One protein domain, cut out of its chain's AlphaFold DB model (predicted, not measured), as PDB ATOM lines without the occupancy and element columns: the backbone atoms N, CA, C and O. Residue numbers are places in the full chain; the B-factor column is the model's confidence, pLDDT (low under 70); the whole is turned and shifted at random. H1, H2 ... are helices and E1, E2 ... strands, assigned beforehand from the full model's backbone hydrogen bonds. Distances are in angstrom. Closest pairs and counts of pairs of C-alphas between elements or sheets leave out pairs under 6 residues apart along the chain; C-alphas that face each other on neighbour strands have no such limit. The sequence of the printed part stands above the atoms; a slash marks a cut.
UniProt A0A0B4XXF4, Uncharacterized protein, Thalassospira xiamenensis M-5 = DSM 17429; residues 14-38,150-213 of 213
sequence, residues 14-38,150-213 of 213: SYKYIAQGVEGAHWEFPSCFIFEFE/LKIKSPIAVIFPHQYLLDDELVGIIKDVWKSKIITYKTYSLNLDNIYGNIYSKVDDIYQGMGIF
ATOM      1  N   SER A  14      45.701  11.294  49.904       78.12
ATOM      2  CA  SER A  14      45.256  10.910  51.243       78.12
ATOM      3  C   SER A  14      45.287   9.393  51.353       78.12
ATOM      4  O   SER A  14      44.735   8.687  50.510       78.12
ATOM      5  N   TYR A  15      45.978   8.885  52.368       70.31
ATOM      6  CA  TYR A  15      46.229   7.461  52.562       70.31
ATOM      7  C   TYR A  15      45.874   7.046  53.991       70.31
ATOM      8  O   TYR A  15      45.961   7.829  54.933       70.31
ATOM      9  N   LYS A  16      45.464   5.796  54.190       56.75
ATOM     10  CA  LYS A  16      45.277   5.235  55.532       56.75
ATOM     11  C   LYS A  16      46.320   4.161  55.758       56.75
ATOM     12  O   LYS A  16      46.233   3.144  55.089       56.75
ATOM     13  N   TYR A  17      47.216   4.357  56.724       58.41
ATOM     14  CA  TYR A  17      47.658   3.278  57.610       58.41
ATOM     15  C   TYR A  17      48.459   3.833  58.794       58.41
ATOM     16  O   TYR A  17      49.258   4.742  58.617       58.41
ATOM     17  N   ILE A  18      48.253   3.285  59.992       54.03
ATOM     18  CA  ILE A  18      49.141   3.487  61.142       54.03
ATOM     19  C   ILE A  18      49.464   2.090  61.662       54.03
ATOM     20  O   ILE A  18      48.643   1.486  62.347       54.03
ATOM     21  N   ALA A  19      50.658   1.590  61.361       51.59
ATOM     22  CA  ALA A  19      51.272   0.537  62.154       51.59
ATOM     23  C   ALA A  19      52.687   0.985  62.498       51.59
ATOM     24  O   ALA A  19      53.562   1.075  61.640       51.59
ATOM     25  N   GLN A  20      52.899   1.324  63.767       50.19
ATOM     26  CA  GLN A  20      54.241   1.554  64.276       50.19
ATOM     27  C   GLN A  20      54.923   0.198  64.494       50.19
ATOM     28  O   GLN A  20      54.397  -0.647  65.212       50.19
ATOM     29  N   GLY A  21      56.110   0.011  63.909       50.72
ATOM     30  CA  GLY A  21      57.063  -1.015  64.350       50.72
ATOM     31  C   GLY A  21      56.938  -2.419  63.750       50.72
ATOM     32  O   GLY A  21      57.555  -3.332  64.292       50.72
ATOM     33  N   VAL A  22      56.203  -2.618  62.650       51.75
ATOM     34  CA  VAL A  22      56.130  -3.919  61.952       51.75
ATOM     35  C   VAL A  22      56.469  -3.736  60.472       51.75
ATOM     36  O   VAL A  22      56.049  -2.760  59.853       51.75
ATOM     37  N   GLU A  23      57.255  -4.658  59.912       61.16
ATOM     38  CA  GLU A  23      57.476  -4.762  58.468       61.16
ATOM     39  C   GLU A  23      56.130  -5.064  57.796       61.16
ATOM     40  O   GLU A  23      55.606  -6.170  57.912       61.16
ATOM     41  N   GLY A  24      55.534  -4.046  57.171       64.12
ATOM     42  CA  GLY A  24      54.238  -4.177  56.517       64.12
ATOM     43  C   GLY A  24      54.332  -5.071  55.283       64.12
ATOM     44  O   GLY A  24      55.259  -4.959  54.478       64.12
ATOM     45  N   ALA A  25      53.364  -5.956  55.106       73.69
ATOM     46  CA  ALA A  25      53.186  -6.700  53.875       73.69
ATOM     47  C   ALA A  25      52.597  -5.809  52.767       73.69
ATOM     48  O   ALA A  25      52.005  -4.761  53.017       73.69
ATOM     49  N   HIS A  26      52.709  -6.250  51.513       72.44
ATOM     50  CA  HIS A  26      52.285  -5.456  50.354       72.44
ATOM     51  C   HIS A  26      50.798  -5.046  50.366       72.44
ATOM     52  O   HIS A  26      50.453  -4.015  49.790       72.44
ATOM     53  N   TRP A  27      49.926  -5.807  51.036       79.31
ATOM     54  CA  TRP A  27      48.504  -5.477  51.207       79.31
ATOM     55  C   TRP A  27      48.232  -4.395  52.262       79.31
ATOM     56  O   TRP A  27      47.130  -3.857  52.313       79.31
ATOM     57  N   GLU A  28      49.214  -4.064  53.099       79.56
ATOM     58  CA  GLU A  28      49.116  -3.007  54.115       79.56
ATOM     59  C   GLU A  28      49.528  -1.638  53.562       79.56
ATOM     60  O   GLU A  28      49.318  -0.607  54.203       79.56
ATOM     61  N   PHE A  29      50.115  -1.608  52.364       84.50
ATOM     62  CA  PHE A  29      50.577  -0.373  51.754       84.50
ATOM     63  C   PHE A  29      49.470   0.323  50.954       84.50
ATOM     64  O   PHE A  29      48.666  -0.324  50.277       84.50
ATOM     65  N   PRO A  30      49.418   1.665  51.004       87.25
ATOM     66  CA  PRO A  30      48.312   2.424  50.438       87.25
ATOM     67  C   PRO A  30      48.277   2.377  48.908       87.25
ATOM     68  O   PRO A  30      49.304   2.406  48.231       87.25
ATOM     69  N   SER A  31      47.072   2.415  48.351       90.12
ATOM     70  CA  SER A  31      46.858   2.721  46.936       90.12
ATOM     71  C   SER A  31      46.214   4.098  46.809       90.12
ATOM     72  O   SER A  31      45.393   4.478  47.643       90.12
ATOM     73  N   CYS A  32      46.591   4.854  45.783       92.56
ATOM     74  CA  CYS A  32      46.063   6.184  45.509       92.56
ATOM     75  C   CYS A  32      45.377   6.194  44.142       92.56
ATOM     76  O   CYS A  32      45.963   5.799  43.135       92.56
ATOM     77  N   PHE A  33      44.130   6.649  44.124       93.62
ATOM     78  CA  PHE A  33      43.310   6.778  42.928       93.62
ATOM     79  C   PHE A  33      43.161   8.262  42.635       93.62
ATOM     80  O   PHE A  33      42.696   9.019  43.489       93.62
ATOM     81  N   ILE A  34      43.577   8.681  41.446       94.19
ATOM     82  CA  ILE A  34      43.517  10.081  41.039       94.19
ATOM     83  C   ILE A  34      42.350  10.231  40.083       94.19
ATOM     84  O   ILE A  34      42.275   9.512  39.092       94.19
ATOM     85  N   PHE A  35      41.458  11.169  40.370       93.94
ATOM     86  CA  PHE A  35      40.286  11.462  39.554       93.94
ATOM     87  C   PHE A  35      40.390  12.870  38.979       93.94
ATOM     88  O   PHE A  35      40.974  13.757  39.603       93.94
ATOM     89  N   GLU A  36      39.784  13.073  37.812       92.06
ATOM     90  CA  GLU A  36      39.519  14.418  37.306       92.06
ATOM     91  C   GLU A  36      38.475  15.087  38.204       92.06
ATOM     92  O   GLU A  36      37.441  14.480  38.503       92.06
ATOM     93  N   PHE A  37      38.709  16.329  38.631       91.19
ATOM     94  CA  PHE A  37      37.823  16.979  39.603       91.19
ATOM     95  C   PHE A  37      36.406  17.148  39.048       91.19
ATOM     96  O   PHE A  37      35.415  16.911  39.741       91.19
ATOM     97  N   GLU A  38      36.307  17.453  37.754       90.31
ATOM     98  CA  GLU A  38      35.033  17.630  37.059       90.31
ATOM     99  C   GLU A  38      34.179  16.352  37.005       90.31
ATOM    100  O   GLU A  38      32.956  16.435  36.847       90.31
ATOM    101  N   LEU A 150      33.347   3.373  39.132       80.88
ATOM    102  CA  LEU A 150      34.685   3.463  38.534       80.88
ATOM    103  C   LEU A 150      34.716   3.148  37.028       80.88
ATOM    104  O   LEU A 150      35.722   3.414  36.375       80.88
ATOM    105  N   LYS A 151      33.644   2.589  36.453       74.31
ATOM    106  CA  LYS A 151      33.516   2.389  34.999       74.31
ATOM    107  C   LYS A 151      33.040   3.644  34.274       74.31
ATOM    108  O   LYS A 151      33.353   3.814  33.102       74.31
ATOM    109  N   ILE A 152      32.268   4.493  34.952       71.88
ATOM    110  CA  ILE A 152      31.730   5.747  34.402       71.88
ATOM    111  C   ILE A 152      32.664   6.909  34.749       71.88
ATOM    112  O   ILE A 152      32.944   7.769  33.918       71.88
ATOM    113  N   LYS A 153      33.167   6.910  35.982       81.50
ATOM    114  CA  LYS A 153      34.065   7.911  36.554       81.50
ATOM    115  C   LYS A 153      35.397   7.254  36.846       81.50
ATOM    116  O   LYS A 153      35.748   7.015  38.001       81.50
ATOM    117  N   SER A 154      36.096   6.872  35.785       88.62
ATOM    118  CA  SER A 154      37.364   6.184  35.943       88.62
ATOM    119  C   SER A 154      38.454   7.134  36.446       88.62
ATOM    120  O   SER A 154      38.479   8.318  36.094       88.62
ATOM    121  N   PRO A 155      39.372   6.634  37.286       93.00
ATOM    122  CA  PRO A 155      40.522   7.417  37.692       93.00
ATOM    123  C   PRO A 155      41.413   7.701  36.474       93.00
ATOM    124  O   PRO A 155      41.577   6.860  35.594       93.00
ATOM    125  N   ILE A 156      42.056   8.865  36.434       94.88
ATOM    126  CA  ILE A 156      43.070   9.173  35.415       94.88
ATOM    127  C   ILE A 156      44.316   8.297  35.607       94.88
ATOM    128  O   ILE A 156      44.964   7.872  34.647       94.88
ATOM    129  N   ALA A 157      44.634   7.985  36.863       96.00
ATOM    130  CA  ALA A 157      45.760   7.155  37.240       96.00
ATOM    131  C   ALA A 157      45.477   6.416  38.547       96.00
ATOM    132  O   ALA A 157      44.794   6.927  39.437       96.00
ATOM    133  N   VAL A 158      46.059   5.227  38.668       95.44
ATOM    134  CA  VAL A 158      46.076   4.451  39.905       95.44
ATOM    135  C   VAL A 158      47.530   4.193  40.282       95.44
ATOM    136  O   VAL A 158      48.306   3.688  39.469       95.44
ATOM    137  N   ILE A 159      47.894   4.568  41.506       95.12
ATOM    138  CA  ILE A 159      49.212   4.353  42.103       95.12
ATOM    139  C   ILE A 159      49.084   3.250  43.154       95.12
ATOM    140  O   ILE A 159      48.333   3.414  44.112       95.12
ATOM    141  N   PHE A 160      49.825   2.151  43.019       93.06
ATOM    142  CA  PHE A 160      49.762   1.029  43.966       93.06
ATOM    143  C   PHE A 160      51.111   0.286  44.116       93.06
ATOM    144  O   PHE A 160      52.021   0.492  43.302       93.06
ATOM    145  N   PRO A 161      51.287  -0.573  45.141       92.50
ATOM    146  CA  PRO A 161      52.494  -1.390  45.304       92.50
ATOM    147  C   PRO A 161      52.809  -2.265  44.090       92.50
ATOM    148  O   PRO A 161      51.937  -2.937  43.552       92.50
ATOM    149  N   HIS A 162      54.077  -2.332  43.686       93.62
ATOM    150  CA  HIS A 162      54.508  -3.066  42.490       93.62
ATOM    151  C   HIS A 162      54.019  -4.527  42.413       93.62
ATOM    152  O   HIS A 162      53.769  -5.026  41.321       93.62
ATOM    153  N   GLN A 163      53.839  -5.196  43.553       91.81
ATOM    154  CA  GLN A 163      53.355  -6.578  43.655       91.81
ATOM    155  C   GLN A 163      51.989  -6.796  43.001       91.81
ATOM    156  O   GLN A 163      51.747  -7.876  42.472       91.81
ATOM    157  N   TYR A 164      51.123  -5.782  42.976       93.50
ATOM    158  CA  TYR A 164      49.807  -5.876  42.340       93.50
ATOM    159  C   TYR A 164      49.876  -5.996  40.810       93.50
ATOM    160  O   TYR A 164      48.871  -6.304  40.183       93.50
ATOM    161  N   LEU A 165      51.047  -5.808  40.186       94.94
ATOM    162  CA  LEU A 165      51.230  -6.118  38.761       94.94
ATOM    163  C   LEU A 165      51.216  -7.617  38.456       94.94
ATOM    164  O   LEU A 165      51.116  -7.975  37.289       94.94
ATOM    165  N   LEU A 166      51.366  -8.472  39.470       94.44
ATOM    166  CA  LEU A 166      51.303  -9.925  39.305       94.44
ATOM    167  C   LEU A 166      49.861 -10.435  39.152       94.44
ATOM    168  O   LEU A 166      49.661 -11.600  38.825       94.44
ATOM    169  N   ASP A 167      48.875  -9.578  39.412       96.06
ATOM    170  CA  ASP A 167      47.461  -9.868  39.227       96.06
ATOM    171  C   ASP A 167      47.012  -9.360  37.846       96.06
ATOM    172  O   ASP A 167      46.687  -8.183  37.659       96.06
ATOM    173  N   ASP A 168      47.029 -10.261  36.860       97.06
ATOM    174  CA  ASP A 168      46.638  -9.956  35.480       97.06
ATOM    175  C   ASP A 168      45.169  -9.509  35.370       97.06
ATOM    176  O   ASP A 168      44.843  -8.699  34.498       97.06
ATOM    177  N   GLU A 169      44.283  -9.989  36.254       97.25
ATOM    178  CA  GLU A 169      42.872  -9.587  36.267       97.25
ATOM    179  C   GLU A 169      42.747  -8.124  36.697       97.25
ATOM    180  O   GLU A 169      42.128  -7.321  35.992       97.25
ATOM    181  N   LEU A 170      43.398  -7.741  37.796       94.50
ATOM    182  CA  LEU A 170      43.443  -6.354  38.257       94.50
ATOM    183  C   LEU A 170      44.055  -5.429  37.197       94.50
ATOM    184  O   LEU A 170      43.495  -4.374  36.886       94.50
ATOM    185  N   VAL A 171      45.193  -5.818  36.616       96.62
ATOM    186  CA  VAL A 171      45.864  -5.042  35.562       96.62
ATOM    187  C   VAL A 171      44.952  -4.875  34.345       96.62
ATOM    188  O   VAL A 171      44.875  -3.768  33.796       96.62
ATOM    189  N   GLY A 172      44.242  -5.936  33.953       96.56
ATOM    190  CA  GLY A 172      43.242  -5.914  32.888       96.56
ATOM    191  C   GLY A 172      42.081  -4.974  33.203       96.56
ATOM    192  O   GLY A 172      41.729  -4.139  32.375       96.56
ATOM    193  N   ILE A 173      41.532  -5.001  34.420       95.38
ATOM    194  CA  ILE A 173      40.461  -4.077  34.832       95.38
ATOM    195  C   ILE A 173      40.920  -2.619  34.697       95.38
ATOM    196  O   ILE A 173      40.235  -1.806  34.073       95.38
ATOM    197  N   ILE A 174      42.095  -2.276  35.222       95.44
ATOM    198  CA  ILE A 174      42.565  -0.885  35.232       95.44
ATOM    199  C   ILE A 174      42.853  -0.382  33.809       95.44
ATOM    200  O   ILE A 174      42.449   0.725  33.443       95.44
ATOM    201  N   LYS A 175      43.527  -1.189  32.981       95.00
ATOM    202  CA  LYS A 175      43.885  -0.802  31.606       95.00
ATOM    203  C   LYS A 175      42.712  -0.880  30.644       95.00
ATOM    204  O   LYS A 175      42.517   0.027  29.838       95.00
ATOM    205  N   ASP A 176      41.940  -1.957  30.695       94.06
ATOM    206  CA  ASP A 176      40.983  -2.283  29.643       94.06
ATOM    207  C   ASP A 176      39.572  -1.815  29.962       94.06
ATOM    208  O   ASP A 176      38.852  -1.442  29.034       94.06
ATOM    209  N   VAL A 177      39.199  -1.766  31.244       93.12
ATOM    210  CA  VAL A 177      37.883  -1.287  31.685       93.12
ATOM    211  C   VAL A 177      37.953   0.185  32.070       93.12
ATOM    212  O   VAL A 177      37.212   0.986  31.511       93.12
ATOM    213  N   TRP A 178      38.848   0.564  32.985       94.06
ATOM    214  CA  TRP A 178      38.921   1.947  33.474       94.06
ATOM    215  C   TRP A 178      39.695   2.882  32.542       94.06
ATOM    216  O   TRP A 178      39.517   4.097  32.609       94.06
ATOM    217  N   LYS A 179      40.526   2.329  31.647       93.50
ATOM    218  CA  LYS A 179      41.411   3.100  30.752       93.50
ATOM    219  C   LYS A 179      42.354   4.032  31.526       93.50
ATOM    220  O   LYS A 179      42.763   5.073  31.018       93.50
ATOM    221  N   SER A 180      42.715   3.644  32.746       95.25
ATOM    222  CA  SER A 180      43.530   4.444  33.656       95.25
ATOM    223  C   SER A 180      45.013   4.135  33.499       95.25
ATOM    224  O   SER A 180      45.417   3.006  33.196       95.25
ATOM    225  N   LYS A 181      45.864   5.122  33.781       96.25
ATOM    226  CA  LYS A 181      47.311   4.906  33.835       96.25
ATOM    227  C   LYS A 181      47.680   4.096  35.081       96.25
ATOM    228  O   LYS A 181      47.395   4.513  36.201       96.25
ATOM    229  N   ILE A 182      48.369   2.972  34.891       97.25
ATOM    230  CA  ILE A 182      48.966   2.214  35.998       97.25
ATOM    231  C   ILE A 182      50.315   2.826  36.361       97.25
ATOM    232  O   ILE A 182      51.204   2.946  35.514       97.25
ATOM    233  N   ILE A 183      50.478   3.173  37.632       97.00
ATOM    234  CA  ILE A 183      51.730   3.647  38.213       97.00
ATOM    235  C   ILE A 183      52.015   2.792  39.438       97.00
ATOM    236  O   ILE A 183      51.125   2.484  40.223       97.00
ATOM    237  N   THR A 184      53.271   2.389  39.604       95.31
ATOM    238  CA  THR A 184      53.654   1.576  40.757       95.31
ATOM    239  C   THR A 184      54.811   2.175  41.518       95.31
ATOM    240  O   THR A 184      55.622   2.927  40.971       95.31
ATOM    241  N   TYR A 185      54.887   1.818  42.793       91.56
ATOM    242  CA  TYR A 185      56.045   2.083  43.626       91.56
ATOM    243  C   TYR A 185      56.585   0.777  44.193       91.56
ATOM    244  O   TYR A 185      55.856  -0.181  44.458       91.56
ATOM    245  N   LYS A 186      57.904   0.737  44.354       87.75
ATOM    246  CA  LYS A 186      58.575  -0.395  44.980       87.75
ATOM    247  C   LYS A 186      58.396  -0.299  46.486       87.75
ATOM    248  O   LYS A 186      58.533   0.775  47.067       87.75
ATOM    249  N   THR A 187      58.127  -1.435  47.100       81.19
ATOM    250  CA  THR A 187      58.090  -1.566  48.549       81.19
ATOM    251  C   THR A 187      59.455  -2.063  48.989       81.19
ATOM    252  O   THR A 187      59.910  -3.117  48.542       81.19
ATOM    253  N   TYR A 188      60.119  -1.303  49.840       76.56
ATOM    254  CA  TYR A 188      61.351  -1.729  50.487       76.56
ATOM    255  C   TYR A 188      61.055  -1.916  51.973       76.56
ATOM    256  O   TYR A 188      60.130  -1.282  52.480       76.56
ATOM    257  N   SER A 189      61.854  -2.726  52.670       72.38
ATOM    258  CA  SER A 189      61.818  -2.867  54.135       72.38
ATOM    259  C   SER A 189      62.370  -1.603  54.822       72.38
ATOM    260  O   SER A 189      63.361  -1.634  55.544       72.38
ATOM    261  N   LEU A 190      61.774  -0.453  54.507       70.38
ATOM    262  CA  LEU A 190      62.088   0.879  55.012       70.38
ATOM    263  C   LEU A 190      60.895   1.406  55.815       70.38
ATOM    264  O   LEU A 190      59.794   0.864  55.743       70.38
ATOM    265  N   ASN A 191      61.104   2.500  56.551       74.44
ATOM    266  CA  ASN A 191      60.014   3.194  57.239       74.44
ATOM    267  C   ASN A 191      58.900   3.590  56.242       74.44
ATOM    268  O   ASN A 191      59.207   4.051  55.137       74.44
ATOM    269  N   LEU A 192      57.639   3.448  56.663       74.25
ATOM    270  CA  LEU A 192      56.416   3.804  55.938       74.25
ATOM    271  C   LEU A 192      56.428   5.236  55.393       74.25
ATOM    272  O   LEU A 192      55.913   5.465  54.301       74.25
ATOM    273  N   ASP A 193      57.090   6.173  56.073       77.69
ATOM    274  CA  ASP A 193      57.235   7.551  55.583       77.69
ATOM    275  C   ASP A 193      57.877   7.611  54.183       77.69
ATOM    276  O   ASP A 193      57.525   8.455  53.359       77.69
ATOM    277  N   ASN A 194      58.763   6.660  53.854       80.50
ATOM    278  CA  ASN A 194      59.351   6.561  52.515       80.50
ATOM    279  C   ASN A 194      58.322   6.139  51.459       80.50
ATOM    280  O   ASN A 194      58.426   6.534  50.298       80.50
ATOM    281  N   ILE A 195      57.328   5.329  51.834       84.88
ATOM    282  CA  ILE A 195      56.248   4.927  50.927       84.88
ATOM    283  C   ILE A 195      55.368   6.133  50.611       84.88
ATOM    284  O   ILE A 195      55.042   6.357  49.445       84.88
ATOM    285  N   TYR A 196      55.051   6.951  51.614       85.31
ATOM    286  CA  TYR A 196      54.289   8.180  51.402       85.31
ATOM    287  C   TYR A 196      55.061   9.173  50.533       85.31
ATOM    288  O   TYR A 196      54.508   9.661  49.548       85.31
ATOM    289  N   GLY A 197      56.356   9.376  50.798       87.25
ATOM    290  CA  GLY A 197      57.227  10.186  49.943       87.25
ATOM    291  C   GLY A 197      57.262   9.702  48.488       87.25
ATOM    292  O   GLY A 197      57.168  10.510  47.564       87.25
ATOM    293  N   ASN A 198      57.304   8.384  48.260       89.88
ATOM    294  CA  ASN A 198      57.232   7.815  46.912       89.88
ATOM    295  C   ASN A 198      55.895   8.114  46.227       89.88
ATOM    296  O   ASN A 198      55.886   8.465  45.049       89.88
ATOM    297  N   ILE A 199      54.769   7.994  46.936       91.81
ATOM    298  CA  ILE A 199      53.450   8.324  46.377       91.81
ATOM    299  C   ILE A 199      53.375   9.809  46.033       91.81
ATOM    300  O   ILE A 199      52.955  10.135  44.926       91.81
ATOM    301  N   TYR A 200      53.836  10.692  46.919       92.44
ATOM    302  CA  TYR A 200      53.918  12.126  46.642       92.44
ATOM    303  C   TYR A 200      54.755  12.417  45.394       92.44
ATOM    304  O   TYR A 200      54.276  13.117  44.509       92.44
ATOM    305  N   SER A 201      55.938  11.813  45.257       93.69
ATOM    306  CA  SER A 201      56.760  11.958  44.047       93.69
ATOM    307  C   SER A 201      56.030  11.491  42.782       93.69
ATOM    308  O   SER A 201      56.135  12.135  41.745       93.69
ATOM    309  N   LYS A 202      55.244  10.408  42.849       95.69
ATOM    310  CA  LYS A 202      54.445   9.959  41.697       95.69
ATOM    311  C   LYS A 202      53.279  10.878  41.374       95.69
ATOM    312  O   LYS A 202      52.975  11.046  40.199       95.69
ATOM    313  N   VAL A 203      52.631  11.456  42.378       95.12
ATOM    314  CA  VAL A 203      51.582  12.461  42.163       95.12
ATOM    315  C   VAL A 203      52.176  13.727  41.540       95.12
ATOM    316  O   VAL A 203      51.608  14.238  40.581       95.12
ATOM    317  N   ASP A 204      53.341  14.172  42.011       95.56
ATOM    318  CA  ASP A 204      54.084  15.303  41.444       95.56
ATOM    319  C   ASP A 204      54.435  15.074  39.962       95.56
ATOM    320  O   ASP A 204      54.053  15.877  39.112       95.56
ATOM    321  N   ASP A 205      55.021  13.916  39.621       96.50
ATOM    322  CA  ASP A 205      55.312  13.528  38.229       96.50
ATOM    323  C   ASP A 205      54.054  13.607  37.329       96.50
ATOM    324  O   ASP A 205      54.119  14.013  36.164       96.50
ATOM    325  N   ILE A 206      52.893  13.194  37.851       95.69
ATOM    326  CA  ILE A 206      51.614  13.233  37.124       95.69
ATOM    327  C   ILE A 206      51.159  14.675  36.923       95.69
ATOM    328  O   ILE A 206      50.806  15.044  35.803       95.69
ATOM    329  N   TYR A 207      51.173  15.487  37.976       95.50
ATOM    330  CA  TYR A 207      50.715  16.873  37.925       95.50
ATOM    331  C   TYR A 207      51.600  17.755  37.043       95.50
ATOM    332  O   TYR A 207      51.061  18.547  36.268       95.50
ATOM    333  N   GLN A 208      52.921  17.553  37.054       95.38
ATOM    334  CA  GLN A 208      53.828  18.180  36.087       95.38
ATOM    335  C   GLN A 208      53.497  17.753  34.652       95.38
ATOM    336  O   GLN A 208      53.377  18.591  33.761       95.38
ATOM    337  N   GLY A 209      53.268  16.455  34.422       95.50
ATOM    338  CA  GLY A 209      52.873  15.938  33.107       95.50
ATOM    339  C   GLY A 209      51.526  16.467  32.598       95.50
ATOM    340  O   GLY A 209      51.299  16.489  31.390       95.50
ATOM    341  N   MET A 210      50.645  16.903  33.502       93.94
ATOM    342  CA  MET A 210      49.353  17.527  33.190       93.94
ATOM    343  C   MET A 210      49.427  19.058  33.065       93.94
ATOM    344  O   MET A 210      48.440  19.667  32.660       93.94
ATOM    345  N   GLY A 211      50.557  19.688  33.407       93.69
ATOM    346  CA  GLY A 211      50.701  21.149  33.424       93.69
ATOM    347  C   GLY A 211      49.932  21.842  34.554       93.69
ATOM    348  O   GLY A 211      49.513  22.987  34.397       93.69
ATOM    349  N   ILE A 212      49.695  21.142  35.670       91.50
ATOM    350  CA  ILE A 212      49.073  21.715  36.879       91.50
ATOM    351  C   ILE A 212      50.097  22.525  37.690       91.50
ATOM    352  O   ILE A 212      49.730  23.513  38.334       91.50
ATOM    353  N   PHE A 213      51.358  22.084  37.673       89.56
ATOM    354  CA  PHE A 213      52.506  22.736  38.307       89.56
ATOM    355  C   PHE A 213      53.365  23.483  37.293       89.56
ATOM    356  O   PHE A 213      53.404  23.048  36.118       89.56
TER     357      PHE A 213
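This is residues 14 to 38 and 150 to 213 of the 213 residues of an uncharacterized protein of Thalassospira xiamenensis M-5 = DSM 17429 (UniProt A0A0B4XXF4). A small sheet of three strands, E1, E2 and E3, stands in the middle, with the long helix H3 running along one face of it, while H1 and H2 make a corner beyond the sheet on the side away from H3. The stretch of residues 14 to 31, with no named element, swings out past the end of the sheet at which E1 begins. The printed part has 89 residues, with three named helices and three named strands in the order E1, E2, H1, H2, E3, H3, and its class is mixed, helices and strands. The sheet is mixed, in the order E1, E2, E3, with E1 and E2 antiparallel and E2 and E3 parallel. The whole is compact, with a radius of gyration of the C-alphas of 13.7 A, and its outline is flat, spanning 39 by 34 by 18 A.

The inner strand of the sheet is E2, residues 157 to 161, and the edge strands are E1, residues 32 to 34, and E3, residues 181 to 185. E1 and E2 are antiparallel at 171 degrees, with N 32 and O 159 at 2.8 A and N 34 and O 157 at 2.9 A, both within hydrogen-bond range. E2 and E3 are parallel at 27 degrees, with N 158 and O 181 at 2.9 A and N 183 and O 158 at 2.9 A, again within range. H3, residues 193 to 210, is on the sheet at a height of 9.5 A over the sheet, and the two make two layers, a helix on one face of a sheet. It runs along the strands, at 22 degrees to E2 on the local plane. It lies over E2, on which 9 of its 18 C-alphas fall, and only just not over E3, on which 2 fall. The closest C-alphas of H3 and E3 are those of Asn 198 and Tyr 185, 6.7 A apart. H1, residues 162 to 166, only grazes the sheet with its residues 162 to 165; its closest C-alpha pair with E3 is His 162 and Thr 184, 5.0 A. H2, residues 168 to 177, only grazes it with its residues 171 to 175; its closest C-alpha pair with E3 is Lys 175 and Lys 181, 7.0 A. H1 and H2 only just touch, and only at the corner by their link, with 3 pairs of C-alphas within 8 A, the closest being Leu 165 and Val 171 at 6.3 A. H3 is apart from H1 and from H2. E2, H1, H2 and E3 form a strand-helix-strand unit, two parallel neighbour strands with helices between, and its crossover is right-handed. Every O i to N i+4 pair is within hydrogen-bond range in H2 and H3; in H1 it is 0 of 1, with 2 of 2 O i to N i+3 pairs within range.

E2 runs 13.5 A from first to last C-alpha and E3 13.4 A, while E1, which begins at C-alpha 32 (46.063, 6.184, 45.509), measures 6.5 A. H3 is the longest helix, 25.8 A from C-alpha 193 (57.235, 7.551, 55.583) to C-alpha 210 (49.353, 17.527, 33.190). H2 measures 12.9 A and H1 8.2 A.

The two C-alphas farthest apart are those of Gly 21 and Ile 152, at 39.8 A. Residues 39 to 149 are not printed, and C-alphas 38 and 150 are 14.2 A apart across the cut, which lies in the link from E1 to E2. Of the links that are printed whole, E2 to H1, H1 to H2 and H2 to E3 are tight, and E3 to H3 is short. The printed part ends at Phe 213, the chain's last residue. The mean pLDDT of the printed part is 86.0, and residues 16 to 24 are under 70.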